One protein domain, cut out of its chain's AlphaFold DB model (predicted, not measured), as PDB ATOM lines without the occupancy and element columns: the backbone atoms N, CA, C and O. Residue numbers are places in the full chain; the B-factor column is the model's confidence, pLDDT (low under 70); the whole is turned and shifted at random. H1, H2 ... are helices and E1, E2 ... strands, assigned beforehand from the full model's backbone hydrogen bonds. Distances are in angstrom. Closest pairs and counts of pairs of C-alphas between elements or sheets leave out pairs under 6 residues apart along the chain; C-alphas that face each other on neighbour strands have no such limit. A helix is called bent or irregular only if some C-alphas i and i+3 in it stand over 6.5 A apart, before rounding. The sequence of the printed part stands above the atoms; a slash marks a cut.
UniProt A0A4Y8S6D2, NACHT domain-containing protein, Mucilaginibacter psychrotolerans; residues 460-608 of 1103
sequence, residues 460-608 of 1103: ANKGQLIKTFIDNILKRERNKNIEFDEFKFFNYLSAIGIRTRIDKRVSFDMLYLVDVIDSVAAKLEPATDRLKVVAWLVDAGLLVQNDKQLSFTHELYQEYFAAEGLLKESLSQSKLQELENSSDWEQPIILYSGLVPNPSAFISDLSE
ATOM      1  N   ALA A 460     -24.119 -20.355 -38.978       88.94
ATOM      2  CA  ALA A 460     -23.938 -21.806 -38.857       88.94
ATOM      3  C   ALA A 460     -24.876 -22.613 -39.781       88.94
ATOM      4  O   ALA A 460     -24.572 -23.751 -40.145       88.94
ATOM      5  N   ASN A 461     -26.037 -22.050 -40.127       91.56
ATOM      6  CA  ASN A 461     -27.076 -22.677 -40.943       91.56
ATOM      7  C   ASN A 461     -28.063 -21.627 -41.493       91.56
ATOM      8  O   ASN A 461     -28.058 -20.467 -41.067       91.56
ATOM      9  N   LYS A 462     -28.947 -22.051 -42.406       91.56
ATOM     10  CA  LYS A 462     -29.973 -21.194 -43.031       91.56
ATOM     11  C   LYS A 462     -30.916 -20.519 -42.022       91.56
ATOM     12  O   LYS A 462     -31.278 -19.363 -42.218       91.56
ATOM     13  N   GLY A 463     -31.298 -21.203 -40.941       92.38
ATOM     14  CA  GLY A 463     -32.154 -20.637 -39.889       92.38
ATOM     15  C   GLY A 463     -31.494 -19.457 -39.168       92.38
ATOM     16  O   GLY A 463     -32.095 -18.392 -39.051       92.38
ATOM     17  N   GLN A 464     -30.231 -19.610 -38.758       92.69
ATOM     18  CA  GLN A 464     -29.462 -18.557 -38.077       92.69
ATOM     19  C   GLN A 464     -29.175 -17.346 -38.972       92.69
ATOM     20  O   GLN A 464     -29.175 -16.211 -38.492       92.69
ATOM     21  N   LEU A 465     -28.965 -17.571 -40.274       91.19
ATOM     22  CA  LEU A 465     -28.841 -16.492 -41.256       91.19
ATOM     23  C   LEU A 465     -30.098 -15.617 -41.266       91.19
ATOM     24  O   LEU A 465     -30.012 -14.400 -41.105       91.19
ATOM     25  N   ILE A 466     -31.269 -16.243 -41.413       91.75
ATOM     26  CA  ILE A 466     -32.546 -15.522 -41.473       91.75
ATOM     27  C   ILE A 466     -32.841 -14.837 -40.138       91.75
ATOM     28  O   ILE A 466     -33.247 -13.680 -40.141       91.75
ATOM     29  N   LYS A 467     -32.566 -15.498 -39.007       93.31
ATOM     30  CA  LYS A 467     -32.698 -14.889 -37.679       93.31
ATOM     31  C   LYS A 467     -31.886 -13.602 -37.563       93.31
ATOM     32  O   LYS A 467     -32.427 -12.570 -37.191       93.31
ATOM     33  N   THR A 468     -30.612 -13.643 -37.948       91.31
ATOM     34  CA  THR A 468     -29.720 -12.480 -37.853       91.31
ATOM     35  C   THR A 468     -30.193 -11.343 -38.764       91.31
ATOM     36  O   THR A 468     -30.166 -10.176 -38.377       91.31
ATOM     37  N   PHE A 469     -30.682 -11.678 -39.960       89.19
ATOM     38  CA  PHE A 469     -31.289 -10.713 -40.871       89.19
ATOM     39  C   PHE A 469     -32.552 -10.060 -40.273       89.19
ATOM     40  O   PHE A 469     -32.671  -8.833 -40.281       89.19
ATOM     41  N   ILE A 470     -33.468 -10.849 -39.702       91.75
ATOM     42  CA  ILE A 470     -34.696 -10.350 -39.062       91.75
ATOM     43  C   ILE A 470     -34.381  -9.503 -37.822       91.75
ATOM     44  O   ILE A 470     -34.946  -8.420 -37.672       91.75
ATOM     45  N   ASP A 471     -33.448  -9.939 -36.976       91.50
ATOM     46  CA  ASP A 471     -33.014  -9.186 -35.796       91.50
ATOM     47  C   ASP A 471     -32.481  -7.800 -36.193       91.50
ATOM     48  O   ASP A 471     -32.763  -6.802 -35.528       91.50
ATOM     49  N   ASN A 472     -31.755  -7.703 -37.311       88.50
ATOM     50  CA  ASN A 472     -31.274  -6.423 -37.827       88.50
ATOM     51  C   ASN A 472     -32.408  -5.523 -38.340       88.50
ATOM     52  O   ASN A 472     -32.350  -4.311 -38.122       88.50
ATOM     53  N   ILE A 473     -33.457  -6.085 -38.955       88.50
ATOM     54  CA  ILE A 473     -34.665  -5.319 -39.310       88.50
ATOM     55  C   ILE A 473     -35.312  -4.751 -38.044       88.50
ATOM     56  O   ILE A 473     -35.554  -3.547 -37.975       88.50
ATOM     57  N   LEU A 474     -35.542  -5.579 -37.023       90.94
ATOM     58  CA  LEU A 474     -36.207  -5.146 -35.790       90.94
ATOM     59  C   LEU A 474     -35.395  -4.080 -35.035       90.94
ATOM     60  O   LEU A 474     -35.954  -3.065 -34.621       90.94
ATOM     61  N   LYS A 475     -34.070  -4.246 -34.936       90.12
ATOM     62  CA  LYS A 475     -33.164  -3.236 -34.353       90.12
ATOM     63  C   LYS A 475     -33.198  -1.918 -35.119       90.12
ATOM     64  O   LYS A 475     -33.194  -0.848 -34.511       90.12
ATOM     65  N   ARG A 476     -33.234  -1.974 -36.453       87.69
ATOM     66  CA  ARG A 476     -33.336  -0.775 -37.293       87.69
ATOM     67  C   ARG A 476     -34.633  -0.020 -37.015       87.69
ATOM     68  O   ARG A 476     -34.590   1.202 -36.903       87.69
ATOM     69  N   GLU A 477     -35.758  -0.716 -36.881       88.19
ATOM     70  CA  GLU A 477     -37.042  -0.070 -36.577       88.19
ATOM     71  C   GLU A 477     -37.077   0.520 -35.161       88.19
ATOM     72  O   GLU A 477     -37.522   1.656 -34.995       88.19
ATOM     73  N   ARG A 478     -36.485  -0.150 -34.164       90.50
ATOM     74  CA  ARG A 478     -36.282   0.437 -32.827       90.50
ATOM     75  C   ARG A 478     -35.428   1.703 -32.850       90.50
ATOM     76  O   ARG A 478     -35.734   2.671 -32.159       90.50
ATOM     77  N   ASN A 479     -34.364   1.724 -33.649       88.94
ATOM     78  CA  ASN A 479     -33.512   2.909 -33.772       88.94
ATOM     79  C   ASN A 479     -34.242   4.091 -34.430       88.94
ATOM     80  O   ASN A 479     -33.907   5.241 -34.150       88.94
ATOM     81  N   LYS A 480     -35.235   3.828 -35.291       87.62
ATOM     82  CA  LYS A 480     -36.102   4.865 -35.870       87.62
ATOM     83  C   LYS A 480     -37.184   5.329 -34.896       87.62
ATOM     84  O   LYS A 480     -37.535   6.506 -34.903       87.62
ATOM     85  N   ASN A 481     -37.726   4.420 -34.088       86.19
ATOM     86  CA  ASN A 481     -38.807   4.702 -33.156       86.19
ATOM     87  C   ASN A 481     -38.577   4.001 -31.811       86.19
ATOM     88  O   ASN A 481     -38.707   2.786 -31.700       86.19
ATOM     89  N   ILE A 482     -38.314   4.792 -30.768       85.06
ATOM     90  CA  ILE A 482     -38.014   4.305 -29.412       85.06
ATOM     91  C   ILE A 482     -39.192   3.524 -28.801       85.06
ATOM     92  O   ILE A 482     -38.973   2.668 -27.947       85.06
ATOM     93  N   GLU A 483     -40.431   3.777 -29.240       84.75
ATOM     94  CA  GLU A 483     -41.608   3.022 -28.787       84.75
ATOM     95  C   GLU A 483     -41.697   1.609 -29.393       84.75
ATOM     96  O   GLU A 483     -42.493   0.790 -28.930       84.75
ATOM     97  N   PHE A 484     -40.904   1.306 -30.426       88.00
ATOM     98  CA  PHE A 484     -40.869  -0.013 -31.044       88.00
ATOM     99  C   PHE A 484     -40.083  -0.994 -30.160       88.00
ATOM    100  O   PHE A 484     -38.855  -0.945 -30.055       88.00
ATOM    101  N   ASP A 485     -40.806  -1.912 -29.525       90.62
ATOM    102  CA  ASP A 485     -40.244  -2.956 -28.668       90.62
ATOM    103  C   ASP A 485     -39.946  -4.225 -29.485       90.62
ATOM    104  O   ASP A 485     -40.853  -4.984 -29.839       90.62
ATOM    105  N   GLU A 486     -38.660  -4.468 -29.762       92.31
ATOM    106  CA  GLU A 486     -38.182  -5.635 -30.520       92.31
ATOM    107  C   GLU A 486     -38.776  -6.955 -30.000       92.31
ATOM    108  O   GLU A 486     -39.213  -7.796 -30.789       92.31
ATOM    109  N   PHE A 487     -38.845  -7.131 -28.676       92.62
ATOM    110  CA  PHE A 487     -39.324  -8.365 -28.063       92.62
ATOM    111  C   PHE A 487     -40.825  -8.556 -28.292       92.62
ATOM    112  O   PHE A 487     -41.260  -9.654 -28.657       92.62
ATOM    113  N   LYS A 488     -41.639  -7.509 -28.117       92.69
ATOM    114  CA  LYS A 488     -43.093  -7.594 -28.357       92.69
ATOM    115  C   LYS A 488     -43.395  -7.888 -29.821       92.69
ATOM    116  O   LYS A 488     -44.147  -8.818 -30.114       92.69
ATOM    117  N   PHE A 489     -42.763  -7.156 -30.735       93.31
ATOM    118  CA  PHE A 489     -42.977  -7.313 -32.173       93.31
ATOM    119  C   PHE A 489     -42.562  -8.690 -32.675       93.31
ATOM    120  O   PHE A 489     -43.313  -9.327 -33.415       93.31
ATOM    121  N   PHE A 490     -41.431  -9.200 -32.193       94.94
ATOM    122  CA  PHE A 490     -41.008 -10.561 -32.487       94.94
ATOM    123  C   PHE A 490     -42.032 -11.602 -32.002       94.94
ATOM    124  O   PHE A 490     -42.316 -12.568 -32.705       94.94
ATOM    125  N   ASN A 491     -42.641 -11.408 -30.827       94.75
ATOM    126  CA  ASN A 491     -43.696 -12.299 -30.331       94.75
ATOM    127  C   ASN A 491     -44.990 -12.228 -31.150       94.75
ATOM    128  O   ASN A 491     -45.563 -13.282 -31.432       94.75
ATOM    129  N   TYR A 492     -45.417 -11.037 -31.579       95.44
ATOM    130  CA  TYR A 492     -46.550 -10.904 -32.498       95.44
ATOM    131  C   TYR A 492     -46.276 -11.631 -33.816       95.44
ATOM    132  O   TYR A 492     -47.083 -12.455 -34.240       95.44
ATOM    133  N   LEU A 493     -45.110 -11.407 -34.424       96.25
ATOM    134  CA  LEU A 493     -44.728 -12.039 -35.686       96.25
ATOM    135  C   LEU A 493     -44.646 -13.564 -35.582       96.25
ATOM    136  O   LEU A 493     -45.196 -14.240 -36.450       96.25
ATOM    137  N   SER A 494     -44.044 -14.116 -34.519       96.31
ATOM    138  CA  SER A 494     -44.023 -15.570 -34.292       96.31
ATOM    139  C   SER A 494     -45.435 -16.156 -34.220       96.31
ATOM    140  O   SER A 494     -45.702 -17.170 -34.859       96.31
ATOM    141  N   ALA A 495     -46.346 -15.509 -33.480       94.75
ATOM    142  CA  ALA A 495     -47.731 -15.962 -33.349       94.75
ATOM    143  C   ALA A 495     -48.489 -15.893 -34.684       94.75
ATOM    144  O   ALA A 495     -49.192 -16.835 -35.051       94.75
ATOM    145  N   ILE A 496     -48.300 -14.815 -35.452       95.56
ATOM    146  CA  ILE A 496     -48.871 -14.674 -36.796       95.56
ATOM    147  C   ILE A 496     -48.331 -15.779 -37.711       95.56
ATOM    148  O   ILE A 496     -49.116 -16.454 -38.376       95.56
ATOM    149  N   GLY A 497     -47.015 -16.009 -37.722       95.44
ATOM    150  CA  GLY A 497     -46.358 -17.017 -38.558       95.44
ATOM    151  C   GLY A 497     -46.881 -18.429 -38.303       95.44
ATOM    152  O   GLY A 497     -47.366 -19.082 -39.230       95.44
ATOM    153  N   ILE A 498     -46.857 -18.888 -37.047       93.75
ATOM    154  CA  ILE A 498     -47.325 -20.239 -36.706       93.75
ATOM    155  C   ILE A 498     -48.823 -20.407 -36.955       93.75
ATOM    156  O   ILE A 498     -49.231 -21.391 -37.574       93.75
ATOM    157  N   ARG A 499     -49.650 -19.430 -36.559       92.81
ATOM    158  CA  ARG A 499     -51.105 -19.535 -36.698       92.81
ATOM    159  C   ARG A 499     -51.530 -19.568 -38.158       92.81
ATOM    160  O   ARG A 499     -52.282 -20.449 -38.561       92.81
ATOM    161  N   THR A 500     -50.996 -18.656 -38.968       92.19
ATOM    162  CA  THR A 500     -51.290 -18.621 -40.407       92.19
ATOM    163  C   THR A 500     -50.816 -19.888 -41.117       92.19
ATOM    164  O   THR A 500     -51.514 -20.361 -42.013       92.19
ATOM    165  N   ARG A 501     -49.695 -20.499 -40.699       90.62
ATOM    166  CA  ARG A 501     -49.232 -21.768 -41.280       90.62
ATOM    167  C   ARG A 501     -50.115 -22.954 -40.891       90.62
ATOM    168  O   ARG A 501     -50.457 -23.748 -41.766       90.62
ATOM    169  N   ILE A 502     -50.525 -23.056 -39.622       88.38
ATOM    170  CA  ILE A 502     -51.481 -24.078 -39.151       88.38
ATOM    171  C   ILE A 502     -52.807 -23.955 -39.910       88.38
ATOM    172  O   ILE A 502     -53.328 -24.951 -40.412       88.38
ATOM    173  N   ASP A 503     -53.303 -22.727 -40.060       87.12
ATOM    174  CA  ASP A 503     -54.574 -22.431 -40.720       87.12
ATOM    175  C   ASP A 503     -54.467 -22.443 -42.262       87.12
ATOM    176  O   ASP A 503     -55.463 -22.210 -42.950       87.12
ATOM    177  N   LYS A 504     -53.274 -22.726 -42.821       84.62
ATOM    178  CA  LYS A 504     -52.972 -22.771 -44.267       84.62
ATOM    179  C   LYS A 504     -53.350 -21.473 -45.003       84.62
ATOM    180  O   LYS A 504     -53.877 -21.491 -46.116       84.62
ATOM    181  N   ARG A 505     -53.080 -20.328 -44.370       84.00
ATOM    182  CA  ARG A 505     -53.353 -18.979 -44.886       84.00
ATOM    183  C   ARG A 505     -52.066 -18.319 -45.369       84.00
ATOM    184  O   ARG A 505     -51.146 -18.127 -44.583       84.00
ATOM    185  N   VAL A 506     -52.027 -17.922 -46.640       80.56
ATOM    186  CA  VAL A 506     -50.948 -17.078 -47.195       80.56
ATOM    187  C   VAL A 506     -51.312 -15.589 -47.123       80.56
ATOM    188  O   VAL A 506     -50.464 -14.755 -46.819       80.56
ATOM    189  N   SER A 507     -52.594 -15.268 -47.314       83.75
ATOM    190  CA  SER A 507     -53.190 -13.954 -47.042       83.75
ATOM    191  C   SER A 507     -54.371 -14.069 -46.072       83.75
ATOM    192  O   SER A 507     -54.997 -15.133 -45.958       83.75
ATOM    193  N   PHE A 508     -54.621 -12.998 -45.321       88.00
ATOM    194  CA  PHE A 508     -55.606 -12.927 -44.243       88.00
ATOM    195  C   PHE A 508     -56.125 -11.499 -44.040       88.00
ATOM    196  O   PHE A 508     -55.434 -10.525 -44.325       88.00
ATOM    197  N   ASP A 509     -57.350 -11.362 -43.533       88.44
ATOM    198  CA  ASP A 509     -57.955 -10.055 -43.280       88.44
ATOM    199  C   ASP A 509     -57.472  -9.414 -41.963       88.44
ATOM    200  O   ASP A 509     -56.815 -10.034 -41.120       88.44
ATOM    201  N   MET A 510     -57.806  -8.132 -41.796       90.00
ATOM    202  CA  MET A 510     -57.422  -7.350 -40.621       90.00
ATOM    203  C   MET A 510     -58.052  -7.869 -39.321       90.00
ATOM    204  O   MET A 510     -57.415  -7.773 -38.276       90.00
ATOM    205  N   LEU A 511     -59.261  -8.442 -39.366       90.81
ATOM    206  CA  LEU A 511     -59.924  -8.979 -38.171       90.81
ATOM    207  C   LEU A 511     -59.169 -10.195 -37.639       90.81
ATOM    208  O   LEU A 511     -58.891 -10.271 -36.446       90.81
ATOM    209  N   TYR A 512     -58.782 -11.105 -38.531       92.50
ATOM    210  CA  TYR A 512     -57.955 -12.256 -38.195       92.50
ATOM    211  C   TYR A 512     -56.609 -11.825 -37.598       92.50
ATOM    212  O   TYR A 512     -56.179 -12.368 -36.583       92.50
ATOM    213  N   LEU A 513     -55.943 -10.835 -38.201       93.19
ATOM    214  CA  LEU A 513     -54.658 -10.350 -37.695       93.19
ATOM    215  C   LEU A 513     -54.787  -9.735 -36.294       93.19
ATOM    216  O   LEU A 513     -53.958 -10.013 -35.427       93.19
ATOM    217  N   VAL A 514     -55.827  -8.930 -36.067       93.31
ATOM    218  CA  VAL A 514     -56.105  -8.328 -34.758       93.31
ATOM    219  C   VAL A 514     -56.383  -9.403 -33.707       93.31
ATOM    220  O   VAL A 514     -55.802  -9.315 -32.633       93.31
ATOM    221  N   ASP A 515     -57.159 -10.443 -34.024       93.50
ATOM    222  CA  ASP A 515     -57.430 -11.567 -33.108       93.50
ATOM    223  C   ASP A 515     -56.138 -12.287 -32.676       93.50
ATOM    224  O   ASP A 515     -55.905 -12.552 -31.491       93.50
ATOM    225  N   VAL A 516     -55.223 -12.524 -33.624       93.81
ATOM    226  CA  VAL A 516     -53.915 -13.115 -33.310       93.81
ATOM    227  C   VAL A 516     -53.080 -12.177 -32.436       93.81
ATOM    228  O   VAL A 516     -52.521 -12.626 -31.431       93.81
ATOM    229  N   ILE A 517     -53.008 -10.884 -32.771       93.69
ATOM    230  CA  ILE A 517     -52.287  -9.882 -31.968       93.69
ATOM    231  C   ILE A 517     -52.880  -9.804 -30.559       93.69
ATOM    232  O   ILE A 517     -52.121  -9.772 -29.592       93.69
ATOM    233  N   ASP A 518     -54.205  -9.838 -30.423       92.81
ATOM    234  CA  ASP A 518     -54.914  -9.799 -29.145       92.81
ATOM    235  C   ASP A 518     -54.550 -10.969 -28.240       92.81
ATOM    236  O   ASP A 518     -54.269 -10.775 -27.055       92.81
ATOM    237  N   SER A 519     -54.464 -12.177 -28.802       91.00
ATOM    238  CA  SER A 519     -54.087 -13.375 -28.045       91.00
ATOM    239  C   SER A 519     -52.697 -13.269 -27.393       91.00
ATOM    240  O   SER A 519     -52.457 -13.828 -26.317       91.00
ATOM    241  N   VAL A 520     -51.786 -12.521 -28.023       92.50
ATOM    242  CA  VAL A 520     -50.428 -12.262 -27.528       92.50
ATOM    243  C   VAL A 520     -50.405 -11.029 -26.623       92.50
ATOM    244  O   VAL A 520     -49.805 -11.062 -25.549       92.50
ATOM    245  N   ALA A 521     -51.090  -9.952 -27.017       91.94
ATOM    246  CA  ALA A 521     -51.163  -8.700 -26.272       91.94
ATOM    247  C   ALA A 521     -51.796  -8.912 -24.894       91.94
ATOM    248  O   ALA A 521     -51.289  -8.384 -23.912       91.94
ATOM    249  N   ALA A 522     -52.806  -9.776 -24.774       91.06
ATOM    250  CA  ALA A 522     -53.399 -10.143 -23.489       91.06
ATOM    251  C   ALA A 522     -52.377 -10.675 -22.461       91.06
ATOM    252  O   ALA A 522     -52.602 -10.549 -21.259       91.06
ATOM    253  N   LYS A 523     -51.258 -11.257 -22.918       89.38
ATOM    254  CA  LYS A 523     -50.185 -11.792 -22.061       89.38
ATOM    255  C   LYS A 523     -49.028 -10.813 -21.863       89.38
ATOM    256  O   LYS A 523     -48.407 -10.836 -20.807       89.38
ATOM    257  N   LEU A 524     -48.714 -10.006 -22.878       89.81
ATOM    258  CA  LEU A 524     -47.559  -9.100 -22.862       89.81
ATOM    259  C   LEU A 524     -47.918  -7.684 -22.398       89.81
ATOM    260  O   LEU A 524     -47.217  -7.117 -21.569       89.81
ATOM    261  N   GLU A 525     -48.989  -7.112 -22.946       89.81
ATOM    262  CA  GLU A 525     -49.447  -5.748 -22.677       89.81
ATOM    263  C   GLU A 525     -50.912  -5.576 -23.138       89.81
ATOM    264  O   GLU A 525     -51.180  -5.291 -24.307       89.81
ATOM    265  N   PRO A 526     -51.906  -5.746 -22.246       86.12
ATOM    266  CA  PRO A 526     -53.321  -5.710 -22.639       86.12
ATOM    267  C   PRO A 526     -53.783  -4.377 -23.257       86.12
ATOM    268  O   PRO A 526     -54.750  -4.348 -24.024       86.12
ATOM    269  N   ALA A 527     -53.090  -3.280 -22.935       85.19
ATOM    270  CA  ALA A 527     -53.381  -1.927 -23.405       85.19
ATOM    271  C   ALA A 527     -52.807  -1.599 -24.800       85.19
ATOM    272  O   ALA A 527     -53.014  -0.485 -25.275       85.19
ATOM    273  N   THR A 528     -52.113  -2.535 -25.465       86.81
ATOM    274  CA  THR A 528     -51.502  -2.322 -26.790       86.81
ATOM    275  C   THR A 528     -52.495  -1.764 -27.809       86.81
ATOM    276  O   THR A 528     -53.580  -2.305 -27.970       86.81
ATOM    277  N   ASP A 529     -52.135  -0.738 -28.574       88.50
ATOM    278  CA  ASP A 529     -52.932  -0.343 -29.740       88.50
ATOM    279  C   ASP A 529     -52.648  -1.299 -30.911       88.50
ATOM    280  O   ASP A 529     -51.554  -1.321 -31.477       88.50
ATOM    281  N   ARG A 530     -53.645  -2.112 -31.274       89.19
ATOM    282  CA  ARG A 530     -53.502  -3.177 -32.275       89.19
ATOM    283  C   ARG A 530     -53.326  -2.609 -33.675       89.19
ATOM    284  O   ARG A 530     -52.521  -3.134 -34.438       89.19
ATOM    285  N   LEU A 531     -54.032  -1.527 -34.005       89.25
ATOM    286  CA  LEU A 531     -53.912  -0.888 -35.316       89.25
ATOM    287  C   LEU A 531     -52.526  -0.265 -35.475       89.25
ATOM    288  O   LEU A 531     -51.923  -0.374 -36.541       89.25
ATOM    289  N   LYS A 532     -51.985   0.298 -34.391       90.12
ATOM    290  CA  LYS A 532     -50.610   0.805 -34.345       90.12
ATOM    291  C   LYS A 532     -49.574  -0.310 -34.532       90.12
ATOM    292  O   LYS A 532     -48.624  -0.122 -35.286       90.12
ATOM    293  N   VAL A 533     -49.777  -1.487 -33.924       90.94
ATOM    294  CA  VAL A 533     -48.913  -2.663 -34.157       90.94
ATOM    295  C   VAL A 533     -48.943  -3.093 -35.620       90.94
ATOM    296  O   VAL A 533     -47.886  -3.299 -36.211       90.94
ATOM    297  N   VAL A 534     -50.132  -3.206 -36.219       91.38
ATOM    298  CA  VAL A 534     -50.262  -3.576 -37.636       91.38
ATOM    299  C   VAL A 534     -49.547  -2.564 -38.528       91.38
ATOM    300  O   VAL A 534     -48.773  -2.976 -39.389       91.38
ATOM    301  N   ALA A 535     -49.740  -1.264 -38.288       89.56
ATOM    302  CA  ALA A 535     -49.064  -0.207 -39.036       89.56
ATOM    303  C   ALA A 535     -47.536  -0.351 -38.965       89.56
ATOM    304  O   ALA A 535     -46.882  -0.374 -40.001       89.56
ATOM    305  N   TRP A 536     -46.965  -0.576 -37.777       91.00
ATOM    306  CA  TRP A 536     -45.517  -0.768 -37.636       91.00
ATOM    307  C   TRP A 536     -44.994  -2.041 -38.299       91.00
ATOM    308  O   TRP A 536     -43.888  -2.033 -38.829       91.00
ATOM    309  N   LEU A 537     -45.760  -3.136 -38.305       91.12
ATOM    310  CA  LEU A 537     -45.364  -4.359 -39.016       91.12
ATOM    311  C   LEU A 537     -45.333  -4.169 -40.538       91.12
ATOM    312  O   LEU A 537     -44.485  -4.763 -41.213       91.12
ATOM    313  N   VAL A 538     -46.242  -3.343 -41.063       90.06
ATOM    314  CA  VAL A 538     -46.267  -2.948 -42.475       90.06
ATOM    315  C   VAL A 538     -45.123  -1.979 -42.784       90.06
ATOM    316  O   VAL A 538     -44.369  -2.216 -43.724       90.06
ATOM    317  N   ASP A 539     -44.915  -0.956 -41.952       86.38
ATOM    318  CA  ASP A 539     -43.835   0.030 -42.111       86.38
ATOM    319  C   ASP A 539     -42.438  -0.610 -42.016       86.38
ATOM    320  O   ASP A 539     -41.514  -0.219 -42.733       86.38
ATOM    321  N   ALA A 540     -42.285  -1.641 -41.179       85.00
ATOM    322  CA  ALA A 540     -41.063  -2.437 -41.071       85.00
ATOM    323  C   ALA A 540     -40.760  -3.263 -42.337       85.00
ATOM    324  O   ALA A 540     -39.653  -3.789 -42.478       85.00
ATOM    325  N   GLY A 541     -41.733  -3.407 -43.245       85.94
ATOM    326  CA  GLY A 541     -41.633  -4.227 -44.451       85.94
ATOM    327  C   GLY A 541     -41.722  -5.733 -44.187       85.94
ATOM    328  O   GLY A 541     -41.320  -6.524 -45.041       85.94
ATOM    329  N   LEU A 542     -42.226  -6.154 -43.021       89.19
ATOM    330  CA  LEU A 542     -42.391  -7.572 -42.662       89.19
ATOM    331  C   LEU A 542     -43.760  -8.115 -43.085       89.19
ATOM    332  O   LEU A 542     -43.873  -9.288 -43.458       89.19
ATOM    333  N   LEU A 543     -44.776  -7.250 -43.064       91.56
ATOM    334  CA  LEU A 543     -46.084  -7.485 -43.660       91.56
ATOM    335  C   LEU A 543     -46.329  -6.506 -44.813       91.56
ATOM    336  O   LEU A 543     -45.778  -5.409 -44.848       91.56
ATOM    337  N   VAL A 544     -47.214  -6.890 -45.725       86.50
ATOM    338  CA  VAL A 544     -47.732  -6.026 -46.788       86.50
ATOM    339  C   VAL A 544     -49.255  -6.065 -46.781       86.50
ATOM    340  O   VAL A 544     -49.851  -7.119 -46.540       86.50
ATOM    341  N   GLN A 545     -49.878  -4.914 -47.037       84.19
ATOM    342  CA  GLN A 545     -51.326  -4.761 -47.139       84.19
ATOM    343  C   GLN A 545     -51.710  -4.358 -48.568       84.19
ATOM    344  O   GLN A 545     -51.296  -3.302 -49.040       84.19
ATOM    345  N   ASN A 546     -52.541  -5.175 -49.221       74.00
ATOM    346  CA  ASN A 546     -53.126  -4.901 -50.537       74.00
ATOM    347  C   ASN A 546     -54.653  -4.904 -50.413       74.00
ATOM    348  O   ASN A 546     -55.217  -5.861 -49.880       74.00
ATOM    349  N   ASP A 547     -55.319  -3.851 -50.896       68.75
ATOM    350  CA  ASP A 547     -56.764  -3.596 -50.771       68.75
ATOM    351  C   ASP A 547     -57.310  -3.760 -49.335       68.75
ATOM    352  O   ASP A 547     -57.483  -2.785 -48.601       68.75
ATOM    353  N   LYS A 548     -57.596  -5.006 -48.929       68.12
ATOM    354  CA  LYS A 548     -58.147  -5.417 -47.621       68.12
ATOM    355  C   LYS A 548     -57.511  -6.686 -47.038       68.12
ATOM    356  O   LYS A 548     -57.969  -7.168 -46.002       68.12
ATOM    357  N   GLN A 549     -56.509  -7.251 -47.703       82.12
ATOM    358  CA  GLN A 549     -55.802  -8.450 -47.261       82.12
ATOM    359  C   GLN A 549     -54.385  -8.080 -46.827       82.12
ATOM    360  O   GLN A 549     -53.741  -7.205 -47.407       82.12
ATOM    361  N   LEU A 550     -53.905  -8.764 -45.797       88.75
ATOM    362  CA  LEU A 550     -52.538  -8.710 -45.310       88.75
ATOM    363  C   LEU A 550     -51.844 -10.041 -45.588       88.75
ATOM    364  O   LEU A 550     -52.471 -11.101 -45.631       88.75
ATOM    365  N   SER A 551     -50.533  -9.986 -45.777       89.50
ATOM    366  CA  SER A 551     -49.677 -11.166 -45.911       89.50
ATOM    367  C   SER A 551     -48.265 -10.838 -45.444       89.50
ATOM    368  O   SER A 551     -47.904  -9.666 -45.323       89.50
ATOM    369  N   PHE A 552     -47.453 -11.864 -45.191       91.00
ATOM    370  CA  PHE A 552     -46.015 -11.650 -45.069       91.00
ATOM    371  C   PHE A 552     -45.445 -11.165 -46.402       91.00
ATOM    372  O   PHE A 552     -45.828 -11.660 -47.466       91.00
ATOM    373  N   THR A 553     -44.492 -10.234 -46.342       85.00
ATOM    374  CA  THR A 553     -43.813  -9.703 -47.536       85.00
ATOM    375  C   THR A 553     -43.209 -10.826 -48.379       85.00
ATOM    376  O   THR A 553     -43.343 -10.829 -49.602       85.00
ATOM    377  N   HIS A 554     -42.630 -11.831 -47.716       82.19
ATOM    378  CA  HIS A 554     -42.147 -13.060 -48.333       82.19
ATOM    379  C   HIS A 554     -42.661 -14.289 -47.579       82.19
ATOM    380  O   HIS A 554     -42.659 -14.312 -46.349       82.19
ATOM    381  N   GLU A 555     -43.010 -15.357 -48.304       84.69
ATOM    382  CA  GLU A 555     -43.429 -16.626 -47.684       84.69
ATOM    383  C   GLU A 555     -42.332 -17.209 -46.775       84.69
ATOM    384  O   GLU A 555     -42.631 -17.794 -45.741       84.69
ATOM    385  N   LEU A 556     -41.053 -16.959 -47.083       87.88
ATOM    386  CA  LEU A 556     -39.943 -17.370 -46.221       87.88
ATOM    387  C   LEU A 556     -39.972 -16.681 -44.842       87.88
ATOM    388  O   LEU A 556     -39.545 -17.284 -43.861       87.88
ATOM    389  N   TYR A 557     -40.501 -15.454 -44.733       91.38
ATOM    390  CA  TYR A 557     -40.707 -14.801 -43.433       91.38
ATOM    391  C   TYR A 557     -41.798 -15.512 -42.642       91.38
ATOM    392  O   TYR A 557     -41.611 -15.786 -41.461       91.38
ATOM    393  N   GLN A 558     -42.901 -15.884 -43.299       93.31
ATOM    394  CA  GLN A 558     -43.938 -16.701 -42.673       93.31
ATOM    395  C   GLN A 558     -43.369 -18.039 -42.184       93.31
ATOM    396  O   GLN A 558     -43.615 -18.426 -41.046       93.31
ATOM    397  N   GLU A 559     -42.598 -18.737 -43.024       93.69
ATOM    398  CA  GLU A 559     -41.974 -20.025 -42.696       93.69
ATOM    399  C   GLU A 559     -40.966 -19.888 -41.535       93.69
ATOM    400  O   GLU A 559     -40.937 -20.743 -40.650       93.69
ATOM    401  N   TYR A 560     -40.196 -18.794 -41.490       96.12
ATOM    402  CA  TYR A 560     -39.291 -18.470 -40.381       96.12
ATOM    403  C   TYR A 560     -40.044 -18.189 -39.078       96.12
ATOM    404  O   TYR A 560     -39.750 -18.798 -38.051       96.12
ATOM    405  N   PHE A 561     -41.057 -17.324 -39.105       97.12
ATOM    406  CA  PHE A 561     -41.830 -17.017 -37.903       97.12
ATOM    407  C   PHE A 561     -42.694 -18.193 -37.440       97.12
ATOM    408  O   PHE A 561     -42.934 -18.326 -36.243       97.12
ATOM    409  N   ALA A 562     -43.101 -19.087 -38.346       96.00
ATOM    410  CA  ALA A 562     -43.690 -20.369 -37.978       96.00
ATOM    411  C   ALA A 562     -42.685 -21.245 -37.214       96.00
ATOM    412  O   ALA A 562     -43.045 -21.808 -36.183       96.00
ATOM    413  N   ALA A 563     -41.424 -21.310 -37.656       96.06
ATOM    414  CA  ALA A 563     -40.361 -22.023 -36.946       96.06
ATOM    415  C   ALA A 563     -40.065 -21.423 -35.557       96.06
ATOM    416  O   ALA A 563     -39.944 -22.159 -34.580       96.06
ATOM    417  N   GLU A 564     -40.018 -20.095 -35.436       96.12
ATOM    418  CA  GLU A 564     -39.883 -19.405 -34.141       96.12
ATOM    419  C   GLU A 564     -41.104 -19.629 -33.233       96.12
ATOM    420  O   GLU A 564     -40.972 -19.786 -32.020       96.12
ATOM    421  N   GLY A 565     -42.308 -19.697 -33.807       94.12
ATOM    422  CA  GLY A 565     -43.515 -20.078 -33.077       94.12
ATOM    423  C   GLY A 565     -43.436 -21.503 -32.521       94.12
ATOM    424  O   GLY A 565     -43.793 -21.717 -31.363       94.12
ATOM    425  N   LEU A 566     -42.885 -22.457 -33.286       92.69
ATOM    426  CA  LEU A 566     -42.682 -23.839 -32.824       92.69
ATOM    427  C   LEU A 566     -41.763 -23.906 -31.597       92.69
ATOM    428  O   LEU A 566     -42.032 -24.680 -30.680       92.69
ATOM    429  N   LEU A 567     -40.712 -23.077 -31.555       91.00
ATOM    430  CA  LEU A 567     -39.815 -22.988 -30.396       91.00
ATOM    431  C   LEU A 567     -40.529 -22.478 -29.138       91.00
ATOM    432  O   LEU A 567     -40.175 -22.876 -28.030       91.00
ATOM    433  N   LYS A 568     -41.533 -21.607 -29.296       87.88
ATOM    434  CA  LYS A 568     -42.250 -20.973 -28.181       87.88
ATOM    435  C   LYS A 568     -43.412 -21.809 -27.655       87.88
ATOM    436  O   LYS A 568     -43.609 -21.876 -26.445       87.88
ATOM    437  N   GLU A 569     -44.188 -22.438 -28.537       79.75
ATOM    438  CA  GLU A 569     -45.428 -23.131 -28.155       79.75
ATOM    439  C   GLU A 569     -45.206 -24.469 -27.426       79.75
ATOM    440  O   GLU A 569     -46.166 -25.016 -26.891       79.75
ATOM    441  N   SER A 570     -43.964 -24.977 -27.345       67.62
ATOM    442  CA  SER A 570     -43.628 -26.258 -26.691       67.62
ATOM    443  C   SER A 570     -44.606 -27.376 -27.077       67.62
ATOM    444  O   SER A 570     -45.257 -27.985 -26.224       67.62
ATOM    445  N   LEU A 571     -44.750 -27.616 -28.387       74.31
ATOM    446  CA  LEU A 571     -45.666 -28.632 -28.902       74.31
ATOM    447  C   LEU A 571     -45.340 -30.018 -28.334       74.31
ATOM    448  O   LEU A 571     -44.178 -30.374 -28.121       74.31
ATOM    449  N   SER A 572     -46.375 -30.843 -28.149       79.69
ATOM    450  CA  SER A 572     -46.169 -32.252 -27.818       79.69
ATOM    451  C   SER A 572     -45.336 -32.932 -28.907       79.69
ATOM    452  O   SER A 572     -45.497 -32.646 -30.097       79.69
ATOM    453  N   GLN A 573     -44.489 -33.893 -28.523       78.81
ATOM    454  CA  GLN A 573     -43.694 -34.662 -29.491       78.81
ATOM    455  C   GLN A 573     -44.563 -35.305 -30.583       78.81
ATOM    456  O   GLN A 573     -44.168 -35.342 -31.743       78.81
ATOM    457  N   SER A 574     -45.775 -35.751 -30.233       82.56
ATOM    458  CA  SER A 574     -46.735 -36.298 -31.195       82.56
ATOM    459  C   SER A 574     -47.160 -35.285 -32.259       82.56
ATOM    460  O   SER A 574     -47.274 -35.643 -33.429       82.56
ATOM    461  N   LYS A 575     -47.371 -34.018 -31.880       84.12
ATOM    462  CA  LYS A 575     -47.756 -32.979 -32.832       84.12
ATOM    463  C   LYS A 575     -46.583 -32.610 -33.726       84.12
ATOM    464  O   LYS A 575     -46.776 -32.487 -34.927       84.12
ATOM    465  N   LEU A 576     -45.374 -32.508 -33.171       85.38
ATOM    466  CA  LEU A 576     -44.171 -32.249 -33.964       85.38
ATOM    467  C   LEU A 576     -43.954 -33.336 -35.030       85.38
ATOM    468  O   LEU A 576     -43.730 -33.003 -36.186       85.38
ATOM    469  N   GLN A 577     -44.137 -34.614 -34.683       86.38
ATOM    470  CA  GLN A 577     -44.061 -35.727 -35.641       86.38
ATOM    471  C   GLN A 577     -45.129 -35.657 -36.745       86.38
ATOM    472  O   GLN A 577     -44.869 -36.034 -37.886       86.38
ATOM    473  N   GLU A 578     -46.335 -35.172 -36.442       87.31
ATOM    474  CA  GLU A 578     -47.359 -34.928 -37.469       87.31
ATOM    475  C   GLU A 578     -46.887 -33.860 -38.470       87.31
ATOM    476  O   GLU A 578     -47.049 -34.028 -39.680       87.31
ATOM    477  N   LEU A 579     -46.251 -32.792 -37.974       89.75
ATOM    478  CA  LEU A 579     -45.692 -31.729 -38.812       89.75
ATOM    479  C   LEU A 579     -44.493 -32.225 -39.634       89.75
ATOM    480  O   LEU A 579     -44.420 -31.920 -40.821       89.75
ATOM    481  N   GLU A 580     -43.601 -33.038 -39.049       90.06
ATOM    482  CA  GLU A 580     -42.448 -33.671 -39.726       90.06
ATOM    483  C   GLU A 580     -42.859 -34.474 -40.973       90.06
ATOM    484  O   GLU A 580     -42.062 -34.633 -41.895       90.06
ATOM    485  N   ASN A 581     -44.101 -34.956 -41.027       83.94
ATOM    486  CA  ASN A 581     -44.634 -35.740 -42.141       83.94
ATOM    487  C   ASN A 581     -45.509 -34.927 -43.113       83.94
ATOM    488  O   ASN A 581     -46.067 -35.483 -44.061       83.94
ATOM    489  N   SER A 582     -45.644 -33.616 -42.900       83.69
ATOM    490  CA  SER A 582     -46.466 -32.728 -43.719       83.69
ATOM    491  C   SER A 582     -45.614 -31.922 -44.699       83.69
ATOM    492  O   SER A 582     -44.712 -31.190 -44.295       83.69
ATOM    493  N   SER A 583     -45.928 -31.980 -46.000       76.69
ATOM    494  CA  SER A 583     -45.184 -31.222 -47.021       76.69
ATOM    495  C   SER A 583     -45.252 -29.706 -46.812       76.69
ATOM    496  O   SER A 583     -44.300 -28.998 -47.124       76.69
ATOM    497  N   ASP A 584     -46.348 -29.202 -46.236       80.38
ATOM    498  CA  ASP A 584     -46.507 -27.779 -45.912       80.38
ATOM    499  C   ASP A 584     -45.583 -27.344 -44.755       80.38
ATOM    500  O   ASP A 584     -45.380 -26.153 -44.542       80.38
ATOM    501  N   TRP A 585     -45.001 -28.272 -43.996       90.44
ATOM    502  CA  TRP A 585     -44.138 -27.969 -42.847       90.44
ATOM    503  C   TRP A 585     -42.661 -28.268 -43.082       90.44
ATOM    504  O   TRP A 585     -41.842 -27.934 -42.231       90.44
ATOM    505  N   GLU A 586     -42.300 -28.792 -44.253       90.88
ATOM    506  CA  GLU A 586     -40.914 -29.102 -44.598       90.88
ATOM    507  C   GLU A 586     -39.974 -27.900 -44.391       90.88
ATOM    508  O   GLU A 586     -39.019 -27.984 -43.620       90.88
ATOM    509  N   GLN A 587     -40.261 -26.758 -45.025       90.94
ATOM    510  CA  GLN A 587     -39.400 -25.576 -44.929       90.94
ATOM    511  C   GLN A 587     -39.389 -24.944 -43.519       90.94
ATOM    512  O   GLN A 587     -38.292 -24.640 -43.046       90.94
ATOM    513  N   PRO A 588     -40.527 -24.797 -42.804       94.62
ATOM    514  CA  PRO A 588     -40.523 -24.433 -41.385       94.62
ATOM    515  C   PRO A 588     -39.670 -25.357 -40.506       94.62
ATOM    516  O   PRO A 588     -38.940 -24.867 -39.651       94.62
ATOM    517  N   ILE A 589     -39.699 -26.679 -40.725       95.25
ATOM    518  CA  ILE A 589     -38.912 -27.629 -39.922       95.25
ATOM    519  C   ILE A 589     -37.420 -27.548 -40.250       95.25
ATOM    520  O   ILE A 589     -36.596 -27.599 -39.337       95.25
ATOM    521  N   ILE A 590     -37.056 -27.336 -41.519       94.62
ATOM    522  CA  ILE A 590     -35.665 -27.059 -41.903       94.62
ATOM    523  C   ILE A 590     -35.147 -25.815 -41.165       94.62
ATOM    524  O   ILE A 590     -34.050 -25.850 -40.613       94.62
ATOM    525  N   LEU A 591     -35.933 -24.735 -41.092       95.44
ATOM    526  CA  LEU A 591     -35.546 -23.529 -40.348       95.44
ATOM    527  C   LEU A 591     -35.475 -23.789 -38.841       95.44
ATOM    528  O   LEU A 591     -34.469 -23.463 -38.215       95.44
ATOM    529  N   TYR A 592     -36.493 -24.442 -38.281       95.31
ATOM    530  CA  TYR A 592     -36.557 -24.839 -36.873       95.31
ATOM    531  C   TYR A 592     -35.324 -25.648 -36.448       95.31
ATOM    532  O   TYR A 592     -34.725 -25.351 -35.417       95.31
ATOM    533  N   SER A 593     -34.882 -26.599 -37.281       94.75
ATOM    534  CA  SER A 593     -33.699 -27.432 -37.019       94.75
ATOM    535  C   SER A 593     -32.419 -26.622 -36.802       94.75
ATOM    536  O   SER A 593     -31.536 -27.048 -36.065       94.75
ATOM    537  N   GLY A 594     -32.329 -25.439 -37.413       93.44
ATOM    538  CA  GLY A 594     -31.201 -24.530 -37.264       93.44
ATOM    539  C   GLY A 594     -31.326 -23.553 -36.095       93.44
ATOM    540  O   GLY A 594     -30.321 -22.950 -35.708       93.44
ATOM    541  N   LEU A 595     -32.533 -23.382 -35.546       94.25
ATOM    542  CA  LEU A 595     -32.858 -22.417 -34.489       94.25
ATOM    543  C   LEU A 595     -32.921 -23.044 -33.089       94.25
ATOM    544  O   LEU A 595     -32.770 -22.330 -32.098       94.25
ATOM    545  N   VAL A 596     -33.121 -24.362 -32.996       93.19
ATOM    546  CA  VAL A 596     -33.069 -25.091 -31.721       93.19
ATOM    547  C   VAL A 596     -31.696 -24.953 -31.039       93.19
ATOM    548  O   VAL A 596     -30.680 -24.826 -31.725       93.19
ATOM    549  N   PRO A 597     -31.619 -25.048 -29.695       90.88
ATOM    550  CA  PRO A 597     -30.355 -24.917 -28.964       90.88
ATOM    551  C   PRO A 597     -29.267 -25.922 -29.370       90.88
ATOM    552  O   PRO A 597     -28.084 -25.606 -29.284       90.88
ATOM    553  N   ASN A 598     -29.655 -27.128 -29.804       91.50
ATOM    554  CA  ASN A 598     -28.728 -28.157 -30.272       91.50
ATOM    555  C   ASN A 598     -29.180 -28.729 -31.633       91.50
ATOM    556  O   ASN A 598     -29.888 -29.740 -31.667       91.50
ATOM    557  N   PRO A 599     -28.788 -28.083 -32.752       93.25
ATOM    558  CA  PRO A 599     -29.153 -28.509 -34.103       93.25
ATOM    559  C   PRO A 599     -28.727 -29.940 -34.427       93.25
ATOM    560  O   PRO A 599     -29.546 -30.722 -34.905       93.25
ATOM    561  N   SER A 600     -27.478 -30.319 -34.123       93.25
ATOM    562  CA  SER A 600     -26.974 -31.662 -34.436       93.25
ATOM    563  C   SER A 600     -27.745 -32.746 -33.682       93.25
ATOM    564  O   SER A 600     -28.105 -33.754 -34.285       93.25
ATOM    565  N   ALA A 601     -28.072 -32.534 -32.399       93.00
ATOM    566  CA  ALA A 601     -28.896 -33.482 -31.646       93.00
ATOM    567  C   ALA A 601     -30.312 -33.599 -32.230       93.00
ATOM    568  O   ALA A 601     -30.787 -34.706 -32.453       93.00
ATOM    569  N   PHE A 602     -30.958 -32.478 -32.563       93.19
ATOM    570  CA  PHE A 602     -32.290 -32.512 -33.171       93.19
ATOM    571  C   PHE A 602     -32.296 -33.228 -34.527       93.19
ATOM    572  O   PHE A 602     -33.171 -34.054 -34.778       93.19
ATOM    573  N   ILE A 603     -31.325 -32.938 -35.401       94.94
ATOM    574  CA  ILE A 603     -31.211 -33.583 -36.717       94.94
ATOM    575  C   ILE A 603     -30.908 -35.079 -36.554       94.94
ATOM    576  O   ILE A 603     -31.476 -35.896 -37.279       94.94
ATOM    577  N   SER A 604     -30.064 -35.443 -35.585       94.12
ATOM    578  CA  SER A 604     -29.798 -36.837 -35.221       94.12
ATOM    579  C   SER A 604     -31.086 -37.554 -34.811       94.12
ATOM    580  O   SER A 604     -31.435 -38.565 -35.418       94.12
ATOM    581  N   ASP A 605     -31.851 -36.998 -33.872       92.25
ATOM    582  CA  ASP A 605     -33.119 -37.580 -33.415       92.25
ATOM    583  C   ASP A 605     -34.162 -37.645 -34.541       92.25
ATOM    584  O   ASP A 605     -34.914 -38.614 -34.665       92.25
ATOM    585  N   LEU A 606     -34.223 -36.608 -35.382       93.06
ATOM    586  CA  LEU A 606     -35.100 -36.564 -36.548       93.06
ATOM    587  C   LEU A 606     -34.734 -37.659 -37.550       93.06
ATOM    588  O   LEU A 606     -35.634 -38.260 -38.128       93.06
ATOM    589  N   SER A 607     -33.445 -37.962 -37.734       93.88
ATOM    590  CA  SER A 607     -32.995 -38.976 -38.694       93.88
ATOM    591  C   SER A 607     -33.482 -40.390 -38.366       93.88
ATOM    592  O   SER A 607     -33.648 -41.199 -39.278       93.88
ATOM    593  N   GLU A 608     -33.790 -40.679 -37.098       89.06
ATOM    594  CA  GLU A 608     -34.406 -41.948 -36.700       89.06
ATOM    595  C   GLU A 608     -35.848 -42.075 -37.211       89.06
ATOM    596  O   GLU A 608     -36.263 -43.154 -37.640       89.06
TER     597      GLU A 608
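Overview. This is residues 460 to 608 of the 1103 residues of the protein "NACHT domain-containing protein" of Mucilaginibacter psychrotolerans (UniProt A0A4Y8S6D2). What is the main picture? A small three-stranded sheet with H3 and H4 makes one end; next to it H2 and H5 cross at the core, and H7 packs on H5 toward the other end, where H6 and H8 lie. The long H1 runs along one side, touching H2 and H7. What is its make-up? The printed part has 149 residues with eight named helices and three named strands, in the order H1 H2 E1 H3 H4 E2 E3 H5 H6 H7 H8; the class is mostly helix, and the sheet, E1 E3 E2, is antiparallel. It is compact, with a radius of gyration of the C-alphas of 15.4 A, and elongated, spanning 46 by 30 by 28 A.

Along the chain. Where are the strands? E1 is residues 507 to 509, E2 543 to 546 and E3 549 to 552. Where are the helices? H1, residues 462 to 480, runs 27.7 A from C-alpha 462 at (-29.973, -21.194, -43.031). H2 is 486 to 502, 24.3 A, H3 510 to 524, 20.4 A, H4 530 to 539, and H5 555 to 569, 20.7 A. H6 is 573 to 580, H7 583 to 595, irregular with C-alphas 584 and 587 7.5 A apart, and H8 599 to 608, with C-alpha 608 at (-34.406, -41.948, -36.700).

Arrangement. How is the sheet paired? Inner strand E3 is antiparallel to E1, with N 508 and O 550 2.9 A apart, and to E2, its hairpin partner, with N 544 and O 551 2.9 A apart. E1, H3 H4, E2 is a split strand-helix-strand unit, two strands of one sheet with helices between them along the chain and E3 between them in the sheet, and its crossover is right-handed. What is on the sheet? H4 stands up from it over E2; H2, H3 and H5 only graze it. What comes next outward? H2 touches H5 about perpendicular, at 79 degrees, the closest C-alphas being those of Ile 498 and Ala 562, 3.9 A. The hub H7 touches H5 (closest C-alphas Ala 563 and Tyr 592, 4.7 A), H1 (Gly 463 and Leu 591, 4.5 A) and, only at the corner, H6 and H8, the last only just with 3 pairs within 8 A. Are the helix backbones complete? Every O i to N i+4 pair is within hydrogen-bond range in H1, H2, H4, H5 and H6, against 10 of 11 in H3, 6 of 9 in H7 and 5 of 6 in H8.

Size, cuts and confidence. How far does it reach? The farthest C-alphas, of Asn 481 and Glu 608, are 47.0 A apart. Is it continuous? The printed part has no cut, and its links between named elements are tight. Where is confidence low? Residues 547, 548 and 570 are under 70.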